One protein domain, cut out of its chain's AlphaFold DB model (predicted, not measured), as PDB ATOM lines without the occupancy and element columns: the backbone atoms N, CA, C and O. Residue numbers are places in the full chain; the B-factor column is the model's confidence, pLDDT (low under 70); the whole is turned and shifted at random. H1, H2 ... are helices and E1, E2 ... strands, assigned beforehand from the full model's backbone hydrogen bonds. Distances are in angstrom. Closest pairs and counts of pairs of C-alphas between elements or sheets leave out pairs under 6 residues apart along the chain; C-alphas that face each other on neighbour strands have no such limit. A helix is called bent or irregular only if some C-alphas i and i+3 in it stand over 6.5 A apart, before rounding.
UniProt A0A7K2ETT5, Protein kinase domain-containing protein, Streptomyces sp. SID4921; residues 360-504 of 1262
ATOM      1  N   PRO A 360     -39.918  36.127   7.488       82.56
ATOM      2  CA  PRO A 360     -38.543  36.639   7.405       82.56
ATOM      3  C   PRO A 360     -37.604  35.752   6.566       82.56
ATOM      4  O   PRO A 360     -37.829  34.543   6.445       82.56
ATOM      5  N   TYR A 361     -36.510  36.324   6.056       86.81
ATOM      6  CA  TYR A 361     -35.440  35.546   5.422       86.81
ATOM      7  C   TYR A 361     -34.834  34.565   6.426       86.81
ATOM      8  O   TYR A 361     -34.561  34.934   7.570       86.81
ATOM      9  N   LEU A 362     -34.593  33.320   6.012       92.00
ATOM     10  CA  LEU A 362     -34.056  32.305   6.913       92.00
ATOM     11  C   LEU A 362     -32.529  32.278   6.888       92.00
ATOM     12  O   LEU A 362     -31.905  32.168   5.826       92.00
ATOM     13  N   VAL A 363     -31.936  32.322   8.082       94.12
ATOM     14  CA  VAL A 363     -30.503  32.144   8.306       94.12
ATOM     15  C   VAL A 363     -30.261  30.995   9.281       94.12
ATOM     16  O   VAL A 363     -30.611  31.030  10.457       94.12
ATOM     17  N   ALA A 364     -29.606  29.948   8.810       93.06
ATOM     18  CA  ALA A 364     -29.171  28.840   9.637       93.06
ATOM     19  C   ALA A 364     -27.824  29.141  10.319       93.06
ATOM     20  O   ALA A 364     -26.898  29.670   9.698       93.06
ATOM     21  N   PHE A 365     -27.672  28.737  11.579       93.19
ATOM     22  CA  PHE A 365     -26.414  28.843  12.330       93.19
ATOM     23  C   PHE A 365     -26.026  27.504  12.962       93.19
ATOM     24  O   PHE A 365     -26.879  26.661  13.221       93.19
ATOM     25  N   MET A 366     -24.733  27.287  13.219       91.75
ATOM     26  CA  MET A 366     -24.206  26.013  13.733       91.75
ATOM     27  C   MET A 366     -23.732  26.156  15.191       91.75
ATOM     28  O   MET A 366     -22.621  26.649  15.421       91.75
ATOM     29  N   PRO A 367     -24.515  25.704  16.194       88.69
ATOM     30  CA  PRO A 367     -24.175  25.919  17.601       88.69
ATOM     31  C   PRO A 367     -22.860  25.254  18.027       88.69
ATOM     32  O   PRO A 367     -22.035  25.873  18.692       88.69
ATOM     33  N   GLU A 368     -22.614  24.022  17.575       84.69
ATOM     34  CA  GLU A 368     -21.391  23.270  17.901       84.69
ATOM     35  C   GLU A 368     -20.124  23.966  17.371       84.69
ATOM     36  O   GLU A 368     -19.101  23.984  18.048       84.69
ATOM     37  N   GLN A 369     -20.210  24.611  16.203       83.50
ATOM     38  CA  GLN A 369     -19.097  25.358  15.594       83.50
ATOM     39  C   GLN A 369     -18.873  26.735  16.247       83.50
ATOM     40  O   GLN A 369     -17.832  27.358  16.050       83.50
ATOM     41  N   SER A 370     -19.836  27.211  17.042       84.00
ATOM     42  CA  SER A 370     -19.791  28.518  17.711       84.00
ATOM     43  C   SER A 370     -19.147  28.462  19.104       84.00
ATOM     44  O   SER A 370     -18.866  29.503  19.701       84.00
ATOM     45  N   VAL A 371     -18.888  27.259  19.633       80.69
ATOM     46  CA  VAL A 371     -18.327  27.049  20.982       80.69
ATOM     47  C   VAL A 371     -16.947  27.683  21.113       80.69
ATOM     48  O   VAL A 371     -16.690  28.432  22.054       80.69
ATOM     49  N   ASP A 372     -16.048  27.403  20.173       69.81
ATOM     50  CA  ASP A 372     -14.682  27.906  20.271       69.81
ATOM     51  C   ASP A 372     -14.613  29.394  19.925       69.81
ATOM     52  O   ASP A 372     -13.966  30.163  20.630       69.81
ATOM     53  N   THR A 373     -15.316  29.824  18.878       74.44
ATOM     54  CA  THR A 373     -15.196  31.180  18.330       74.44
ATOM     55  C   THR A 373     -15.974  32.233  19.117       74.44
ATOM     56  O   THR A 373     -15.410  33.290  19.406       74.44
ATOM     57  N   ILE A 374     -17.239  31.978  19.465       83.75
ATOM     58  CA  ILE A 374     -18.140  32.956  20.100       83.75
ATOM     59  C   ILE A 374     -18.099  32.826  21.628       83.75
ATOM     60  O   ILE A 374     -17.936  33.830  22.322       83.75
ATOM     61  N   TYR A 375     -18.199  31.601  22.153       82.06
ATOM     62  CA  TYR A 375     -18.265  31.360  23.599       82.06
ATOM     63  C   TYR A 375     -16.885  31.411  24.280       82.06
ATOM     64  O   TYR A 375     -16.682  32.203  25.199       82.06
ATOM     65  N   ARG A 376     -15.907  30.611  23.829       72.81
ATOM     66  CA  ARG A 376     -14.596  30.503  24.503       72.81
ATOM     67  C   ARG A 376     -13.614  31.616  24.168       72.81
ATOM     68  O   ARG A 376     -12.888  32.041  25.052       72.81
ATOM     69  N   GLN A 377     -13.522  32.030  22.905       69.69
ATOM     70  CA  GLN A 377     -12.518  33.016  22.483       69.69
ATOM     71  C   GLN A 377     -12.981  34.458  22.687       69.69
ATOM     72  O   GLN A 377     -12.181  35.308  23.062       69.69
ATOM     73  N   ARG A 378     -14.249  34.743  22.376       79.19
ATOM     74  CA  ARG A 378     -14.792  36.110  22.361       79.19
ATOM     75  C   ARG A 378     -15.642  36.446  23.573       79.19
ATOM     76  O   ARG A 378     -15.867  37.624  23.828       79.19
ATOM     77  N   HIS A 379     -16.122  35.430  24.289       84.69
ATOM     78  CA  HIS A 379     -17.009  35.592  25.439       84.69
ATOM     79  C   HIS A 379     -18.232  36.475  25.132       84.69
ATOM     80  O   HIS A 379     -18.678  37.254  25.968       84.69
ATOM     81  N   TRP A 380     -18.770  36.383  23.910       87.00
ATOM     82  CA  TRP A 380     -19.951  37.160  23.500       87.00
ATOM     83  C   TRP A 380     -21.260  36.605  24.064       87.00
ATOM     84  O   TRP A 380     -22.253  37.328  24.128       87.00
ATOM     85  N   ILE A 381     -21.239  35.339  24.479       89.25
ATOM     86  CA  ILE A 381     -22.311  34.653  25.199       89.25
ATOM     87  C   ILE A 381     -21.726  33.986  26.446       89.25
ATOM     88  O   ILE A 381     -20.531  33.681  26.498       89.25
ATOM     89  N   SER A 382     -22.571  33.762  27.445       88.31
ATOM     90  CA  SER A 382     -22.177  33.333  28.791       88.31
ATOM     91  C   SER A 382     -22.262  31.820  28.978       88.31
ATOM     92  O   SER A 382     -21.614  31.268  29.870       88.31
ATOM     93  N   ARG A 383     -23.070  31.136  28.162       88.94
ATOM     94  CA  ARG A 383     -23.286  29.686  28.221       88.94
ATOM     95  C   ARG A 383     -22.844  29.008  26.930       88.94
ATOM     96  O   ARG A 383     -22.832  29.601  25.855       88.94
ATOM     97  N   SER A 384     -22.490  27.730  27.040       89.31
ATOM     98  CA  SER A 384     -22.057  26.937  25.891       89.31
ATOM     99  C   SER A 384     -23.220  26.695  24.916       89.31
ATOM    100  O   SER A 384     -24.241  26.145  25.334       89.31
ATOM    101  N   PRO A 385     -23.063  26.978  23.607       88.00
ATOM    102  CA  PRO A 385     -24.101  26.730  22.602       88.00
ATOM    103  C   PRO A 385     -24.397  25.245  22.325       88.00
ATOM    104  O   PRO A 385     -25.177  24.919  21.439       88.00
ATOM    105  N   ILE A 386     -23.805  24.308  23.069       87.38
ATOM    106  CA  ILE A 386     -24.209  22.892  23.043       87.38
ATOM    107  C   ILE A 386     -25.487  22.689  23.882       87.38
ATOM    108  O   ILE A 386     -26.378  21.908  23.525       87.38
ATOM    109  N   GLU A 387     -25.609  23.425  24.986       88.94
ATOM    110  CA  GLU A 387     -26.747  23.366  25.902       88.94
ATOM    111  C   GLU A 387     -27.969  24.077  25.308       88.94
ATOM    112  O   GLU A 387     -27.826  25.001  24.513       88.94
ATOM    113  N   ALA A 388     -29.185  23.670  25.687       86.00
ATOM    114  CA  ALA A 388     -30.412  24.297  25.176       86.00
ATOM    115  C   ALA A 388     -30.457  25.805  25.483       86.00
ATOM    116  O   ALA A 388     -30.630  26.611  24.575       86.00
ATOM    117  N   ALA A 389     -30.166  26.188  26.731       85.12
ATOM    118  CA  ALA A 389     -30.138  27.593  27.134       85.12
ATOM    119  C   ALA A 389     -29.020  28.401  26.445       85.12
ATOM    120  O   ALA A 389     -29.199  29.581  26.170       85.12
ATOM    121  N   GLY A 390     -27.870  27.781  26.149       87.56
ATOM    122  CA  GLY A 390     -26.802  28.442  25.394       87.56
ATOM    123  C   GLY A 390     -27.108  28.565  23.898       87.56
ATOM    124  O   GLY A 390     -26.654  29.509  23.260       87.56
ATOM    125  N   ARG A 391     -27.907  27.649  23.328       90.94
ATOM    126  CA  ARG A 391     -28.427  27.775  21.953       90.94
ATOM    127  C   ARG A 391     -29.394  28.939  21.822       90.94
ATOM    128  O   ARG A 391     -29.264  29.705  20.874       90.94
ATOM    129  N   GLU A 392     -30.311  29.080  22.774       90.12
ATOM    130  CA  GLU A 392     -31.226  30.224  22.843       90.12
ATOM    131  C   GLU A 392     -30.457  31.541  23.027       90.12
ATOM    132  O   GLU A 392     -30.737  32.516  22.336       90.12
ATOM    133  N   GLU A 393     -29.427  31.560  23.885       92.69
ATOM    134  CA  GLU A 393     -28.562  32.736  24.066       92.69
ATOM    135  C   GLU A 393     -27.805  33.101  22.777       92.69
ATOM    136  O   GLU A 393     -27.735  34.277  22.418       92.69
ATOM    137  N   LEU A 394     -27.276  32.111  22.047       92.06
ATOM    138  CA  LEU A 394     -26.617  32.331  20.757       92.06
ATOM    139  C   LEU A 394     -27.593  32.853  19.696       92.06
ATOM    140  O   LEU A 394     -27.240  33.757  18.942       92.06
ATOM    141  N   GLN A 395     -28.808  32.309  19.644       93.75
ATOM    142  CA  GLN A 395     -29.839  32.775  18.724       93.75
ATOM    143  C   GLN A 395     -30.206  34.239  19.005       93.75
ATOM    144  O   GLN A 395     -30.125  35.069  18.105       93.75
ATOM    145  N   ALA A 396     -30.501  34.577  20.263       91.06
ATOM    146  CA  ALA A 396     -30.804  35.949  20.667       91.06
ATOM    147  C   ALA A 396     -29.622  36.908  20.422       91.06
ATOM    148  O   ALA A 396     -29.813  38.083  20.098       91.06
ATOM    149  N   PHE A 397     -28.385  36.418  20.560       94.12
ATOM    150  CA  PHE A 397     -27.192  37.172  20.188       94.12
ATOM    151  C   PHE A 397     -27.166  37.478  18.685       94.12
ATOM    152  O   PHE A 397     -26.984  38.641  18.332       94.12
ATOM    153  N   LEU A 398     -27.381  36.482  17.816       92.88
ATOM    154  CA  LEU A 398     -27.393  36.662  16.358       92.88
ATOM    155  C   LEU A 398     -28.527  37.590  15.902       92.88
ATOM    156  O   LEU A 398     -28.292  38.466  15.077       92.88
ATOM    157  N   GLU A 399     -29.715  37.472  16.498       91.50
ATOM    158  CA  GLU A 399     -30.856  38.366  16.245       91.50
ATOM    159  C   GLU A 399     -30.552  39.832  16.583       91.50
ATOM    160  O   GLU A 399     -31.088  40.746  15.955       91.50
ATOM    161  N   ARG A 400     -29.692  40.084  17.578       87.62
ATOM    162  CA  ARG A 400     -29.219  41.436  17.897       87.62
ATOM    163  C   ARG A 400     -28.089  41.872  16.966       87.62
ATOM    164  O   ARG A 400     -28.157  42.965  16.420       87.62
ATOM    165  N   GLU A 401     -27.090  41.018  16.783       91.88
ATOM    166  CA  GLU A 401     -25.874  41.275  16.004       91.88
ATOM    167  C   GLU A 401     -26.156  41.546  14.519       91.88
ATOM    168  O   GLU A 401     -25.513  42.401  13.913       91.88
ATOM    169  N   LEU A 402     -27.111  40.819  13.935       90.88
ATOM    170  CA  LEU A 402     -27.483  40.892  12.521       90.88
ATOM    171  C   LEU A 402     -28.816  41.621  12.304       90.88
ATOM    172  O   LEU A 402     -29.392  41.542  11.222       90.88
ATOM    173  N   ARG A 403     -29.309  42.350  13.314       81.81
ATOM    174  CA  ARG A 403     -30.578  43.089  13.221       81.81
ATOM    175  C   ARG A 403     -30.597  44.064  12.049       81.81
ATOM    176  O   ARG A 403     -31.611  44.198  11.386       81.81
ATOM    177  N   GLN A 404     -29.476  44.742  11.822       71.44
ATOM    178  CA  GLN A 404     -29.307  45.739  10.766       71.44
ATOM    179  C   GLN A 404     -28.370  45.232   9.660       71.44
ATOM    180  O   GLN A 404     -27.621  46.014   9.081       71.44
ATOM    181  N   ALA A 405     -28.357  43.918   9.416       83.12
ATOM    182  CA  ALA A 405     -27.356  43.308   8.555       83.12
ATOM    183  C   ALA A 405     -27.400  43.853   7.123       83.12
ATOM    184  O   ALA A 405     -28.453  43.899   6.483       83.12
ATOM    185  N   GLU A 406     -26.230  44.188   6.587       81.88
ATOM    186  CA  GLU A 406     -26.054  44.450   5.161       81.88
ATOM    187  C   GLU A 406     -25.485  43.213   4.472       81.88
ATOM    188  O   GLU A 406     -24.509  42.625   4.929       81.88
ATOM    189  N   LEU A 407     -26.089  42.821   3.359       84.25
ATOM    190  CA  LEU A 407     -25.586  41.795   2.468       84.25
ATOM    191  C   LEU A 407     -24.616  42.411   1.458       84.25
ATOM    192  O   LEU A 407     -24.954  43.358   0.742       84.25
ATOM    193  N   VAL A 408     -23.436  41.810   1.356       82.44
ATOM    194  CA  VAL A 408     -22.465  42.056   0.286       82.44
ATOM    195  C   VAL A 408     -22.013  40.735  -0.330       82.44
ATOM    196  O   VAL A 408     -22.126  39.668   0.281       82.44
ATOM    197  N   TRP A 409     -21.497  40.800  -1.555       84.25
ATOM    198  CA  TRP A 409     -20.866  39.658  -2.209       84.25
ATOM    199  C   TRP A 409     -19.349  39.787  -2.148       84.25
ATOM    200  O   TRP A 409     -18.788  40.780  -2.610       84.25
ATOM    201  N   VAL A 410     -18.692  38.759  -1.613       77.81
ATOM    202  CA  VAL A 410     -17.237  38.636  -1.603       77.81
ATOM    203  C   VAL A 410     -16.841  37.468  -2.509       77.81
ATOM    204  O   VAL A 410     -17.064  36.301  -2.173       77.81
ATOM    205  N   PRO A 411     -16.241  37.746  -3.672       70.06
ATOM    206  CA  PRO A 411     -15.820  36.716  -4.615       70.06
ATOM    207  C   PRO A 411     -14.731  35.814  -4.011       70.06
ATOM    208  O   PRO A 411     -13.683  36.287  -3.583       70.06
ATOM    209  N   GLY A 412     -14.929  34.494  -4.023       70.44
ATOM    210  CA  GLY A 412     -14.004  33.577  -3.341       70.44
ATOM    211  C   GLY A 412     -14.170  33.542  -1.815       70.44
ATOM    212  O   GLY A 412     -13.349  32.923  -1.130       70.44
ATOM    213  N   GLY A 413     -15.234  34.165  -1.302       83.69
ATOM    214  CA  GLY A 413     -15.775  33.995   0.038       83.69
ATOM    215  C   GLY A 413     -14.827  34.320   1.178       83.69
ATOM    216  O   GLY A 413     -14.071  35.285   1.144       83.69
ATOM    217  N   ALA A 414     -14.863  33.494   2.220       81.38
ATOM    218  CA  ALA A 414     -14.087  33.676   3.443       81.38
ATOM    219  C   ALA A 414     -12.568  33.474   3.261       81.38
ATOM    220  O   ALA A 414     -11.805  33.550   4.233       81.38
ATOM    221  N   LYS A 415     -12.101  33.185   2.038       74.12
ATOM    222  CA  LYS A 415     -10.684  32.969   1.740       74.12
ATOM    223  C   LYS A 415      -9.898  34.267   1.951       74.12
ATOM    224  O   LYS A 415     -10.245  35.308   1.416       74.12
ATOM    225  N   GLY A 416      -8.816  34.189   2.724       62.88
ATOM    226  CA  GLY A 416      -7.977  35.347   3.065       62.88
ATOM    227  C   GLY A 416      -8.389  36.061   4.354       62.88
ATOM    228  O   GLY A 416      -7.517  36.609   5.020       62.88
ATOM    229  N   TYR A 417      -9.658  35.960   4.762       68.62
ATOM    230  CA  TYR A 417     -10.171  36.580   5.992       68.62
ATOM    231  C   TYR A 417     -10.249  35.603   7.168       68.62
ATOM    232  O   TYR A 417      -9.972  35.954   8.314       68.62
ATOM    233  N   VAL A 418     -10.623  34.351   6.891       67.12
ATOM    234  CA  VAL A 418     -10.774  33.318   7.915       67.12
ATOM    235  C   VAL A 418      -9.589  32.370   7.867       67.12
ATOM    236  O   VAL A 418      -9.253  31.767   6.849       67.12
ATOM    237  N   TYR A 419      -8.957  32.235   9.024       55.47
ATOM    238  CA  TYR A 419      -7.672  31.568   9.198       55.47
ATOM    239  C   TYR A 419      -7.789  30.074   9.521       55.47
ATOM    240  O   TYR A 419      -6.768  29.394   9.663       55.47
ATOM    241  N   THR A 420      -9.027  29.583   9.644       52.53
ATOM    242  CA  THR A 420      -9.389  28.249  10.128       52.53
ATOM    243  C   THR A 420     -10.512  27.651   9.274       52.53
ATOM    244  O   THR A 420     -11.627  28.168   9.279       52.53
ATOM    245  N   GLY A 421     -10.251  26.570   8.532       57.59
ATOM    246  CA  GLY A 421     -11.279  25.909   7.714       57.59
ATOM    247  C   GLY A 421     -10.779  25.305   6.398       57.59
ATOM    248  O   GLY A 421      -9.622  25.455   6.017       57.59
ATOM    249  N   ARG A 422     -11.671  24.596   5.689       59.47
ATOM    250  CA  ARG A 422     -11.390  23.985   4.374       59.47
ATOM    251  C   ARG A 422     -11.519  25.035   3.269       59.47
ATOM    252  O   ARG A 422     -12.591  25.610   3.141       59.47
ATOM    253  N   GLU A 423     -10.496  25.208   2.431       60.00
ATOM    254  CA  GLU A 423     -10.478  26.227   1.360       60.00
ATOM    255  C   GLU A 423     -11.702  26.202   0.435       60.00
ATOM    256  O   GLU A 423     -12.246  27.257   0.148       60.00
ATOM    257  N   GLU A 424     -12.175  25.027   0.010       66.06
ATOM    258  CA  GLU A 424     -13.387  24.904  -0.824       66.06
ATOM    259  C   GLU A 424     -14.626  25.470  -0.117       66.06
ATOM    260  O   GLU A 424     -15.421  26.180  -0.718       66.06
ATOM    261  N   ARG A 425     -14.771  25.196   1.184       74.56
ATOM    262  CA  ARG A 425     -15.902  25.685   1.983       74.56
ATOM    263  C   ARG A 425     -15.771  27.170   2.302       74.56
ATOM    264  O   ARG A 425     -16.778  27.864   2.339       74.56
ATOM    265  N   LEU A 426     -14.540  27.650   2.501       76.00
ATOM    266  CA  LEU A 426     -14.244  29.077   2.619       76.00
ATOM    267  C   LEU A 426     -14.644  29.802   1.330       76.00
ATOM    268  O   LEU A 426     -15.329  30.815   1.401       76.00
ATOM    269  N   ALA A 427     -14.286  29.240   0.172       74.62
ATOM    270  CA  ALA A 427     -14.615  29.795  -1.133       74.62
ATOM    271  C   ALA A 427     -16.118  29.801  -1.426       74.62
ATOM    272  O   ALA A 427     -16.596  30.744  -2.030       74.62
ATOM    273  N   GLN A 428     -16.865  28.793  -0.972       84.00
ATOM    274  CA  GLN A 428     -18.323  28.729  -1.133       84.00
ATOM    275  C   GLN A 428     -19.087  29.751  -0.285       84.00
ATOM    276  O   GLN A 428     -20.243  30.052  -0.584       84.00
ATOM    277  N   ALA A 429     -18.482  30.258   0.790       89.88
ATOM    278  CA  ALA A 429     -19.109  31.236   1.666       89.88
ATOM    279  C   ALA A 429     -18.957  32.654   1.088       89.88
ATOM    280  O   ALA A 429     -18.267  33.482   1.667       89.88
ATOM    281  N   GLU A 430     -19.523  32.895  -0.098       90.88
ATOM    282  CA  GLU A 430     -19.355  34.135  -0.876       90.88
ATOM    283  C   GLU A 430     -20.280  35.278  -0.455       90.88
ATOM    284  O   GLU A 430     -20.059  36.430  -0.822       90.88
ATOM    285  N   TRP A 431     -21.327  34.977   0.304       93.50
ATOM    286  CA  TRP A 431     -22.290  35.970   0.760       93.50
ATOM    287  C   TRP A 431     -21.892  36.432   2.144       93.50
ATOM    288  O   TRP A 431     -21.577  35.600   2.985       93.50
ATOM    289  N   VAL A 432     -21.899  37.731   2.411       93.31
ATOM    290  CA  VAL A 432     -21.488  38.234   3.722       93.31
ATOM    291  C   VAL A 432     -22.573  39.108   4.307       93.31
ATOM    292  O   VAL A 432     -22.968  40.091   3.690       93.31
ATOM    293  N   LEU A 433     -23.026  38.745   5.504       94.12
ATOM    294  CA  LEU A 433     -23.875  39.580   6.340       94.12
ATOM    295  C   LEU A 433     -22.976  40.409   7.258       94.12
ATOM    296  O   LEU A 433     -22.277  39.876   8.118       94.12
ATOM    297  N   ILE A 434     -22.952  41.717   7.054       87.06
ATOM    298  CA  ILE A 434     -22.201  42.662   7.875       87.06
ATOM    299  C   ILE A 434     -23.037  42.956   9.127       87.06
ATOM    300  O   ILE A 434     -24.069  43.613   9.034       87.06
ATOM    301  N   GLY A 435     -22.608  42.446  10.282       86.69
ATOM    302  CA  GLY A 435     -23.229  42.670  11.592       86.69
ATOM    303  C   GLY A 435     -22.561  43.787  12.391       86.69
ATOM    304  O   GLY A 435     -21.607  44.407  11.923       86.69
ATOM    305  N   GLU A 436     -23.042  44.048  13.606       82.31
ATOM    306  CA  GLU A 436     -22.556  45.131  14.481       82.31
ATOM    307  C   GLU A 436     -21.082  44.957  14.899       82.31
ATOM    308  O   GLU A 436     -20.317  45.922  14.910       82.31
ATOM    309  N   ARG A 437     -20.654  43.729  15.208       81.69
ATOM    310  CA  ARG A 437     -19.309  43.403  15.720       81.69
ATOM    311  C   ARG A 437     -18.471  42.615  14.724       81.69
ATOM    312  O   ARG A 437     -17.244  42.706  14.742       81.69
ATOM    313  N   ALA A 438     -19.106  41.840  13.851       86.12
ATOM    314  CA  ALA A 438     -18.425  40.985  12.885       86.12
ATOM    315  C   ALA A 438     -19.067  41.012  11.497       86.12
ATOM    316  O   ALA A 438     -20.224  41.374  11.319       86.12
ATOM    317  N   VAL A 439     -18.295  40.573  10.509       89.62
ATOM    318  CA  VAL A 439     -18.801  40.160   9.202       89.62
ATOM    319  C   VAL A 439     -18.980  38.640   9.195       89.62
ATOM    320  O   VAL A 439     -18.116  37.890   9.661       89.62
ATOM    321  N   TRP A 440     -20.122  38.180   8.694       94.56
ATOM    322  CA  TRP A 440     -20.590  36.802   8.793       94.56
ATOM    323  C   TRP A 440     -20.675  36.196   7.396       94.56
ATOM    324  O   TRP A 440     -21.567  36.522   6.619       94.56
ATOM    325  N   PHE A 441     -19.721  35.330   7.064       94.00
ATOM    326  CA  PHE A 441     -19.662  34.663   5.769       94.00
ATOM    327  C   PHE A 441     -20.660  33.506   5.722       94.00
ATOM    328  O   PHE A 441     -20.657  32.605   6.571       94.00
ATOM    329  N   CYS A 442     -21.471  33.516   4.680       94.62
ATOM    330  CA  CYS A 442     -22.643  32.698   4.465       94.62
ATOM    331  C   CYS A 442     -22.572  31.989   3.109       94.62
ATOM    332  O   CYS A 442     -22.019  32.495   2.135       94.62
ATOM    333  N   ALA A 443     -23.183  30.811   3.043       92.75
ATOM    334  CA  ALA A 443     -23.426  30.076   1.803       92.75
ATOM    335  C   ALA A 443     -24.888  29.628   1.772       92.75
ATOM    336  O   ALA A 443     -25.474  29.443   2.839       92.75
ATOM    337  N   PHE A 444     -25.458  29.401   0.590       92.12
ATOM    338  CA  PHE A 444     -26.767  28.749   0.496       92.12
ATOM    339  C   PHE A 444     -26.753  27.399   1.221       92.12
ATOM    340  O   PHE A 444     -25.744  26.686   1.212       92.12
ATOM    341  N   LEU A 445     -27.861  27.057   1.875       88.06
ATOM    342  CA  LEU A 445     -28.046  25.722   2.425       88.06
ATOM    343  C   LEU A 445     -28.197  24.729   1.272       88.06
ATOM    344  O   LEU A 445     -28.843  25.016   0.268       88.06
ATOM    345  N   TYR A 446     -27.606  23.550   1.408       84.00
ATOM    346  CA  TYR A 446     -27.747  22.499   0.415       84.00
ATOM    347  C   TYR A 446     -27.682  21.117   1.063       84.00
ATOM    348  O   TYR A 446     -26.977  20.912   2.054       84.00
ATOM    349  N   ASP A 447     -28.399  20.169   0.469       77.06
ATOM    350  CA  ASP A 447     -28.401  18.768   0.877       77.06
ATOM    351  C   ASP A 447     -27.214  18.046   0.222       77.06
ATOM    352  O   ASP A 447     -27.050  18.096  -0.999       77.06
ATOM    353  N   GLU A 448     -26.398  17.333   1.000       66.75
ATOM    354  CA  GLU A 448     -25.284  16.519   0.486       66.75
ATOM    355  C   GLU A 448     -25.702  15.044   0.340       66.75
ATOM    356  O   GLU A 448     -26.298  14.449   1.241       66.75
ATOM    357  N   LYS A 449     -25.352  14.404  -0.783       58.31
ATOM    358  CA  LYS A 449     -25.374  12.936  -0.900       58.31
ATOM    359  C   LYS A 449     -24.228  12.333  -0.076       58.31
ATOM    360  O   LYS A 449     -23.203  12.973   0.138       58.31
ATOM    361  N   LEU A 450     -24.318  11.041   0.263       51.94
ATOM    362  CA  LEU A 450     -23.217  10.266   0.879       51.94
ATOM    363  C   LEU A 450     -21.893  10.317   0.081       51.94
ATOM    364  O   LEU A 450     -20.826  10.066   0.638       51.94
ATOM    365  N   THR A 451     -21.954  10.639  -1.214       48.94
ATOM    366  CA  THR A 451     -20.803  10.821  -2.111       48.94
ATOM    367  C   THR A 451     -20.164  12.214  -2.034       48.94
ATOM    368  O   THR A 451     -19.103  12.413  -2.618       48.94
ATOM    369  N   GLY A 452     -20.772  13.166  -1.315       54.09
ATOM    370  CA  GLY A 452     -20.348  14.570  -1.230       54.09
ATOM    371  C   GLY A 452     -20.905  15.476  -2.336       54.09
ATOM    372  O   GLY A 452     -20.604  16.665  -2.347       54.09
ATOM    373  N   GLU A 453     -21.712  14.942  -3.257       57.62
ATOM    374  CA  GLU A 453     -22.388  15.736  -4.291       57.62
ATOM    375  C   GLU A 453     -23.596  16.491  -3.731       57.62
ATOM    376  O   GLU A 453     -24.374  15.941  -2.947       57.62
ATOM    377  N   ILE A 454     -23.801  17.718  -4.212       68.62
ATOM    378  CA  ILE A 454     -24.977  18.527  -3.891       68.62
ATOM    379  C   ILE A 454     -26.219  17.894  -4.536       68.62
ATOM    380  O   ILE A 454     -26.262  17.672  -5.746       68.62
ATOM    381  N   LYS A 455     -27.226  17.574  -3.721       71.38
ATOM    382  CA  LYS A 455     -28.511  17.002  -4.147       71.38
ATOM    383  C   LYS A 455     -29.538  18.091  -4.465       71.38
ATOM    384  O   LYS A 455     -30.238  17.973  -5.465       71.38
ATOM    385  N   LYS A 456     -29.642  19.111  -3.612       78.75
ATOM    386  CA  LYS A 456     -30.586  20.230  -3.729       78.75
ATOM    387  C   LYS A 456     -29.998  21.444  -3.018       78.75
ATOM    388  O   LYS A 456     -29.480  21.288  -1.916       78.75
ATOM    389  N   THR A 457     -30.083  22.617  -3.635       84.25
ATOM    390  CA  THR A 457     -29.762  23.902  -3.001       84.25
ATOM    391  C   THR A 457     -31.069  24.566  -2.582       84.25
ATOM    392  O   THR A 457     -32.015  24.604  -3.365       84.25
ATOM    393  N   HIS A 458     -31.126  25.059  -1.351       87.19
ATOM    394  CA  HIS A 458     -32.274  25.764  -0.790       87.19
ATOM    395  C   HIS A 458     -32.019  27.268  -0.912       87.19
ATOM    396  O   HIS A 458     -31.215  27.845  -0.179       87.19
ATOM    397  N   GLU A 459     -32.648  27.883  -1.912       85.94
ATOM    398  CA  GLU A 459     -32.462  29.291  -2.297       85.94
ATOM    399  C   GLU A 459     -33.092  30.294  -1.313       85.94
ATOM    400  O   GLU A 459     -32.850  31.495  -1.391       85.94
ATOM    401  N   ASP A 460     -33.880  29.807  -0.367       86.25
ATOM    402  CA  ASP A 460     -34.571  30.538   0.696       86.25
ATOM    403  C   ASP A 460     -33.781  30.566   2.019       86.25
ATOM    404  O   ASP A 460     -34.142  31.289   2.948       86.25
ATOM    405  N   THR A 461     -32.666  29.826   2.110       91.31
ATOM    406  CA  THR A 461     -31.885  29.703   3.349       91.31
ATOM    407  C   THR A 461     -30.392  29.948   3.141       91.31
ATOM    408  O   THR A 461     -29.718  29.221   2.409       91.31
ATOM    409  N   LEU A 462     -29.834  30.913   3.879       94.00
ATOM    410  CA  LEU A 462     -28.384  31.077   4.025       94.00
ATOM    411  C   LEU A 462     -27.887  30.416   5.310       94.00
ATOM    412  O   LEU A 462     -28.547  30.453   6.336       94.00
ATOM    413  N   VAL A 463     -26.690  29.837   5.290       93.19
ATOM    414  CA  VAL A 463     -26.041  29.241   6.464       93.19
ATOM    415  C   VAL A 463     -24.817  30.061   6.830       93.19
ATOM    416  O   VAL A 463     -23.905  30.172   6.012       93.19
ATOM    417  N   ILE A 464     -24.742  30.561   8.064       93.94
ATOM    418  CA  ILE A 464     -23.528  31.177   8.616       93.94
ATOM    419  C   ILE A 464     -22.449  30.102   8.729       93.94
ATOM    420  O   ILE A 464     -22.586  29.132   9.479       93.94
ATOM    421  N   LYS A 465     -21.363  30.268   7.974       89.44
ATOM    422  CA  LYS A 465     -20.225  29.344   7.955       89.44
ATOM    423  C   LYS A 465     -19.052  29.867   8.768       89.44
ATOM    424  O   LYS A 465     -18.429  29.088   9.486       89.44
ATOM    425  N   TYR A 466     -18.753  31.158   8.648       89.44
ATOM    426  CA  TYR A 466     -17.577  31.761   9.265       89.44
ATOM    427  C   TYR A 466     -17.854  33.188   9.730       89.44
ATOM    428  O   TYR A 466     -18.777  33.832   9.245       89.44
ATOM    429  N   LEU A 467     -17.031  33.685  10.652       88.75
ATOM    430  CA  LEU A 467     -17.117  35.055  11.148       88.75
ATOM    431  C   LEU A 467     -15.727  35.684  11.231       88.75
ATOM    432  O   LEU A 467     -14.753  35.008  11.581       88.75
ATOM    433  N   VAL A 468     -15.650  36.977  10.938       80.06
ATOM    434  CA  VAL A 468     -14.434  37.791  11.036       80.06
ATOM    435  C   VAL A 468     -14.790  39.085  11.746       80.06
ATOM    436  O   VAL A 468     -15.837  39.666  11.496       80.06
ATOM    437  N   ASP A 469     -13.944  39.513  12.675       72.62
ATOM    438  CA  ASP A 469     -14.150  40.782  13.376       72.62
ATOM    439  C   ASP A 469     -14.097  41.938  12.368       72.62
ATOM    440  O   ASP A 469     -13.238  41.926  11.482       72.62
ATOM    441  N   ARG A 470     -14.993  42.926  12.484       77.06
ATOM    442  CA  ARG A 470     -15.130  44.011  11.493       77.06
ATOM    443  C   ARG A 470     -13.804  44.703  11.186       77.06
ATOM    444  O   ARG A 470     -13.523  44.998  10.029       77.06
ATOM    445  N   ARG A 471     -12.967  44.903  12.208       55.28
ATOM    446  CA  ARG A 471     -11.660  45.567  12.081       55.28
ATOM    447  C   ARG A 471     -10.658  44.839  11.176       55.28
ATOM    448  O   ARG A 471      -9.667  45.435  10.792       55.28
ATOM    449  N   PHE A 472     -10.888  43.562  10.868       57.84
ATOM    450  CA  PHE A 472     -10.012  42.742  10.022       57.84
ATOM    451  C   PHE A 472     -10.616  42.447   8.643       57.84
ATOM    452  O   PHE A 472     -10.153  41.541   7.952       57.84
ATOM    453  N   ALA A 473     -11.683  43.155   8.272       65.00
ATOM    454  CA  ALA A 473     -12.327  43.013   6.972       65.00
ATOM    455  C   ALA A 473     -12.657  44.377   6.325       65.00
ATOM    456  O   ALA A 473     -13.778  44.543   5.834       65.00
ATOM    457  N   PRO A 474     -11.733  45.365   6.316       55.38
ATOM    458  CA  PRO A 474     -12.011  46.690   5.760       55.38
ATOM    459  C   PRO A 474     -12.415  46.624   4.282       55.38
ATOM    460  O   PRO A 474     -13.308  47.358   3.867       55.38
ATOM    461  N   GLU A 475     -11.865  45.687   3.503       61.12
ATOM    462  CA  GLU A 475     -12.227  45.504   2.094       61.12
ATOM    463  C   GLU A 475     -13.671  45.005   1.924       61.12
ATOM    464  O   GLU A 475     -14.372  45.424   1.005       61.12
ATOM    465  N   VAL A 476     -14.151  44.155   2.840       71.00
ATOM    466  CA  VAL A 476     -15.545  43.677   2.851       71.00
ATOM    467  C   VAL A 476     -16.497  44.804   3.245       71.00
ATOM    468  O   VAL A 476     -17.574  44.928   2.671       71.00
ATOM    469  N   LEU A 477     -16.095  45.659   4.189       64.31
ATOM    470  CA  LEU A 477     -16.868  46.841   4.575       64.31
ATOM    471  C   LEU A 477     -16.905  47.884   3.444       64.31
ATOM    472  O   LEU A 477     -17.925  48.545   3.229       64.31
ATOM    473  N   ALA A 478     -15.818  48.017   2.684       55.56
ATOM    474  CA  ALA A 478     -15.747  48.878   1.508       55.56
ATOM    475  C   ALA A 478     -16.496  48.300   0.296       55.56
ATOM    476  O   ALA A 478     -16.844  49.059  -0.607       55.56
ATOM    477  N   ALA A 479     -16.807  46.998   0.286       62.50
ATOM    478  CA  ALA A 479     -17.466  46.347  -0.837       62.50
ATOM    479  C   ALA A 479     -18.782  47.047  -1.213       62.50
ATOM    480  O   ALA A 479     -19.620  47.401  -0.372       62.50
ATOM    481  N   ARG A 480     -18.948  47.262  -2.516       59.44
ATOM    482  CA  ARG A 480     -20.167  47.766  -3.147       59.44
ATOM    483  C   ARG A 480     -20.468  46.891  -4.367       59.44
ATOM    484  O   ARG A 480     -19.534  46.374  -4.984       59.44
ATOM    485  N   PRO A 481     -21.744  46.730  -4.743       53.53
ATOM    486  CA  PRO A 481     -22.954  47.243  -4.090       53.53
ATOM    487  C   PRO A 481     -23.287  46.460  -2.806       53.53
ATOM    488  O   PRO A 481     -22.996  45.272  -2.688       53.53
ATOM    489  N   ARG A 482     -23.916  47.138  -1.845       67.56
ATOM    490  CA  ARG A 482     -24.416  46.553  -0.591       67.56
ATOM    491  C   ARG A 482     -25.934  46.645  -0.555       67.56
ATOM    492  O   ARG A 482     -26.501  47.552  -1.160       67.56
ATOM    493  N   ARG A 483     -26.590  45.708   0.120       61.94
ATOM    494  CA  ARG A 483     -28.047  45.705   0.280       61.94
ATOM    495  C   ARG A 483     -28.395  45.391   1.716       61.94
ATOM    496  O   ARG A 483     -28.029  44.323   2.192       61.94
ATOM    497  N   ARG A 484     -29.122  46.266   2.409       66.81
ATOM    498  CA  ARG A 484     -29.625  45.895   3.733       66.81
ATOM    499  C   ARG A 484     -30.625  44.755   3.604       66.81
ATOM    500  O   ARG A 484     -31.481  44.766   2.720       66.81
ATOM    501  N   VAL A 485     -30.497  43.772   4.481       73.50
ATOM    502  CA  VAL A 485     -31.439  42.662   4.561       73.50
ATOM    503  C   VAL A 485     -32.575  43.058   5.497       73.50
ATOM    504  O   VAL A 485     -32.348  43.729   6.501       73.50
ATOM    505  N   GLY A 486     -33.805  42.686   5.140       68.12
ATOM    506  CA  GLY A 486     -34.968  42.853   6.010       68.12
ATOM    507  C   GLY A 486     -34.915  41.922   7.228       68.12
ATOM    508  O   GLY A 486     -33.850  41.488   7.664       68.12
ATOM    509  N   ARG A 487     -36.083  41.566   7.772       79.62
ATOM    510  CA  ARG A 487     -36.153  40.678   8.943       79.62
ATOM    511  C   ARG A 487     -35.473  39.334   8.658       79.62
ATOM    512  O   ARG A 487     -35.727  38.718   7.620       79.62
ATOM    513  N   LEU A 488     -34.671  38.888   9.622       87.94
ATOM    514  CA  LEU A 488     -34.003  37.591   9.633       87.94
ATOM    515  C   LEU A 488     -34.604  36.702  10.722       87.94
ATOM    516  O   LEU A 488     -34.723  37.131  11.868       87.94
ATOM    517  N   ASP A 489     -34.913  35.462  10.366       90.00
ATOM    518  CA  ASP A 489     -35.155  34.381  11.319       90.00
ATOM    519  C   ASP A 489     -33.912  33.502  11.416       90.00
ATOM    520  O   ASP A 489     -33.245  33.232  10.412       90.00
ATOM    521  N   PHE A 490     -33.646  32.983  12.614       92.69
ATOM    522  CA  PHE A 490     -32.504  32.116  12.864       92.69
ATOM    523  C   PHE A 490     -32.935  30.703  13.235       92.69
ATOM    524  O   PHE A 490     -33.799  30.506  14.086       92.69
ATOM    525  N   VAL A 491     -32.294  29.703  12.625       91.19
ATOM    526  CA  VAL A 491     -32.550  28.288  12.930       91.19
ATOM    527  C   VAL A 491     -31.248  27.544  13.246       91.19
ATOM    528  O   VAL A 491     -30.267  27.667  12.504       91.19
ATOM    529  N   PRO A 492     -31.188  26.762  14.341       89.19
ATOM    530  CA  PRO A 492     -30.030  25.924  14.609       89.19
ATOM    531  C   PRO A 492     -29.959  24.791  13.581       89.19
ATOM    532  O   PRO A 492     -30.917  24.049  13.375       89.19
ATOM    533  N   TYR A 493     -28.786  24.628  12.984       87.56
ATOM    534  CA  TYR A 493     -28.507  23.645  11.949       87.56
ATOM    535  C   TYR A 493     -27.296  22.792  12.323       87.56
ATOM    536  O   TYR A 493     -26.265  23.291  12.788       87.56
ATOM    537  N   LYS A 494     -27.406  21.488  12.078       83.50
ATOM    538  CA  LYS A 494     -26.285  20.546  12.087       83.50
ATOM    539  C   LYS A 494     -25.992  20.085  10.669       83.50
ATOM    540  O   LYS A 494     -26.900  19.897   9.874       83.50
ATOM    541  N   ILE A 495     -24.718  19.871  10.350       75.81
ATOM    542  CA  ILE A 495     -24.307  19.431   9.010       75.81
ATOM    543  C   ILE A 495     -25.044  18.133   8.639       75.81
ATOM    544  O   ILE A 495     -24.911  17.134   9.342       75.81
ATOM    545  N   GLY A 496     -25.795  18.164   7.533       68.56
ATOM    546  CA  GLY A 496     -26.589  17.033   7.043       68.56
ATOM    547  C   GLY A 496     -27.981  16.896   7.673       68.56
ATOM    548  O   GLY A 496     -28.652  15.900   7.420       68.56
ATOM    549  N   GLN A 497     -28.410  17.855   8.498       78.50
ATOM    550  CA  GLN A 497     -29.768  17.926   9.033       78.50
ATOM    551  C   GLN A 497     -30.737  18.443   7.962       78.50
ATOM    552  O   GLN A 497     -30.530  19.524   7.421       78.50
ATOM    553  N   ASP A 498     -31.818  17.709   7.715       77.06
ATOM    554  CA  ASP A 498     -32.974  18.233   6.986       77.06
ATOM    555  C   ASP A 498     -33.766  19.165   7.921       77.06
ATOM    556  O   ASP A 498     -34.083  18.785   9.055       77.06
ATOM    557  N   LEU A 499     -34.024  20.399   7.484       78.31
ATOM    558  CA  LEU A 499     -34.798  21.377   8.254       78.31
ATOM    559  C   LEU A 499     -36.316  21.134   8.141       78.31
ATOM    560  O   LEU A 499     -37.062  21.662   8.965       78.31
ATOM    561  N   GLY A 500     -36.752  20.288   7.199       74.25
ATOM    562  CA  GLY A 500     -38.153  19.962   6.933       74.25
ATOM    563  C   GLY A 500     -38.877  21.034   6.110       74.25
ATOM    564  O   GLY A 500     -38.560  22.218   6.189       74.25
ATOM    565  N   ASP A 501     -39.886  20.625   5.334       70.81
ATOM    566  CA  ASP A 501     -40.589  21.504   4.381       70.81
ATOM    567  C   ASP A 501     -41.249  22.734   5.050       70.81
ATOM    568  O   ASP A 501     -41.250  23.825   4.481       70.81
ATOM    569  N   ASP A 502     -41.723  22.608   6.297       72.81
ATOM    570  CA  ASP A 502     -42.339  23.704   7.069       72.81
ATOM    571  C   ASP A 502     -41.360  24.838   7.428       72.81
ATOM    572  O   ASP A 502     -41.767  25.987   7.656       72.81
ATOM    573  N   ALA A 503     -40.059  24.533   7.513       71.94
ATOM    574  CA  ALA A 503     -39.034  25.541   7.758       71.94
ATOM    575  C   ALA A 503     -38.842  26.455   6.539       71.94
ATOM    576  O   ALA A 503     -38.515  27.627   6.726       71.94
ATOM    577  N   HIS A 504     -39.101  25.933   5.337       77.94
ATOM    578  CA  HIS A 504     -38.905  26.589   4.042       77.94
ATOM    579  C   HIS A 504     -40.182  27.251   3.487       77.94
ATOM    580  O   HIS A 504     -40.113  28.148   2.649       77.94
TER     581      HIS A 504
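What this domain is: This is residues 360 to 504 of the 1262 residues of the protein "Protein kinase domain-containing protein" of Streptomyces sp. SID4921 (UniProt A0A7K2ETT5). One strongly twisted sheet of six strands, with the long hairpin E4 and E5 running through it, has the helices H1 and H2 over one face. The short helix H3 packs on E4 and E5, while H4 and H5 graze the sheet at two separate places. The printed part has 145 residues with five named helices and six named strands, in the order E1 H1 H2 E2 H3 E3 E4 E5 H4 E6 H5; the class is mixed, helices and strands. The mixed sheet runs E2 E3 E4 E5 E1 E6. The whole is compact and rounded, with a radius of gyration of the C-alphas of 14.5 A and spans of 38 by 34 by 30 A.

Where its parts are: Start in the sheet with E5, residues 454 to 469, 30.2 A long, which bends by 91 degrees at residue 457. Beside it is E4, residues 438 to 448, 28.3 A. The other strands are E1, residues 361 to 365, from C-alpha 361 at (-35.440, 35.546, 5.422); E2, 406 to 409; E3, 431 to 434; and E6, 488 to 492. Find H2 at residues 388 to 401, 19.8 A, and H1 at 367 to 377, 14.5 A, only just irregular, with C-alphas 369 and 372 6.9 A apart. H3 is residues 423 to 428, H4 474 to 478, and H5 501 to 504, ending at (-38.905, 26.589, 4.042).

How they stand to each other: E3, E4 and E5 form a meander, each strand the antiparallel neighbour of the one before; look for N 433 and O 440 at 2.9 A and N 441 and O 466 at 2.8 A. E2 is antiparallel to E3, with N 408 and O 432 at 2.9 A. E1 is parallel to E5, with N 364 and O 462 at 2.7 A, and to E6, with N 363 and O 489 at 2.8 A. E5, H4 and E6 make a split strand-helix-strand unit, two strands of one sheet with a helix between them along the chain and another strand, E1, between them in the sheet; its crossover is right-handed. H2 on one face of the sheet makes two layers, at a height over the sheet of 9.6 A; its closest C-alphas to E6 are Gln 395 and Phe 490, 6.5 A. H1 is on the same face, close to H2 but not clearly touching, with the C-alphas of Pro 367 and Arg 391 6.4 A apart. In H2, H3 and H4 every O i to N i+4 pair is within hydrogen-bond range; H1 has 1 of 7, and 1 of 8 O i to N i+3 pairs, and H5 is too short for an i+4 pair.

The domain as a whole: The two C-alphas farthest apart, those of Leu 450 and Ala 478, are 39.3 A apart. The printed part has no cut, and its long link is E2 to H3, residues 410 to 422. The mean pLDDT of the printed part is 79.5; 33 residues are under 70, among them 416 to 424, 448 to 454 and 477 to 484.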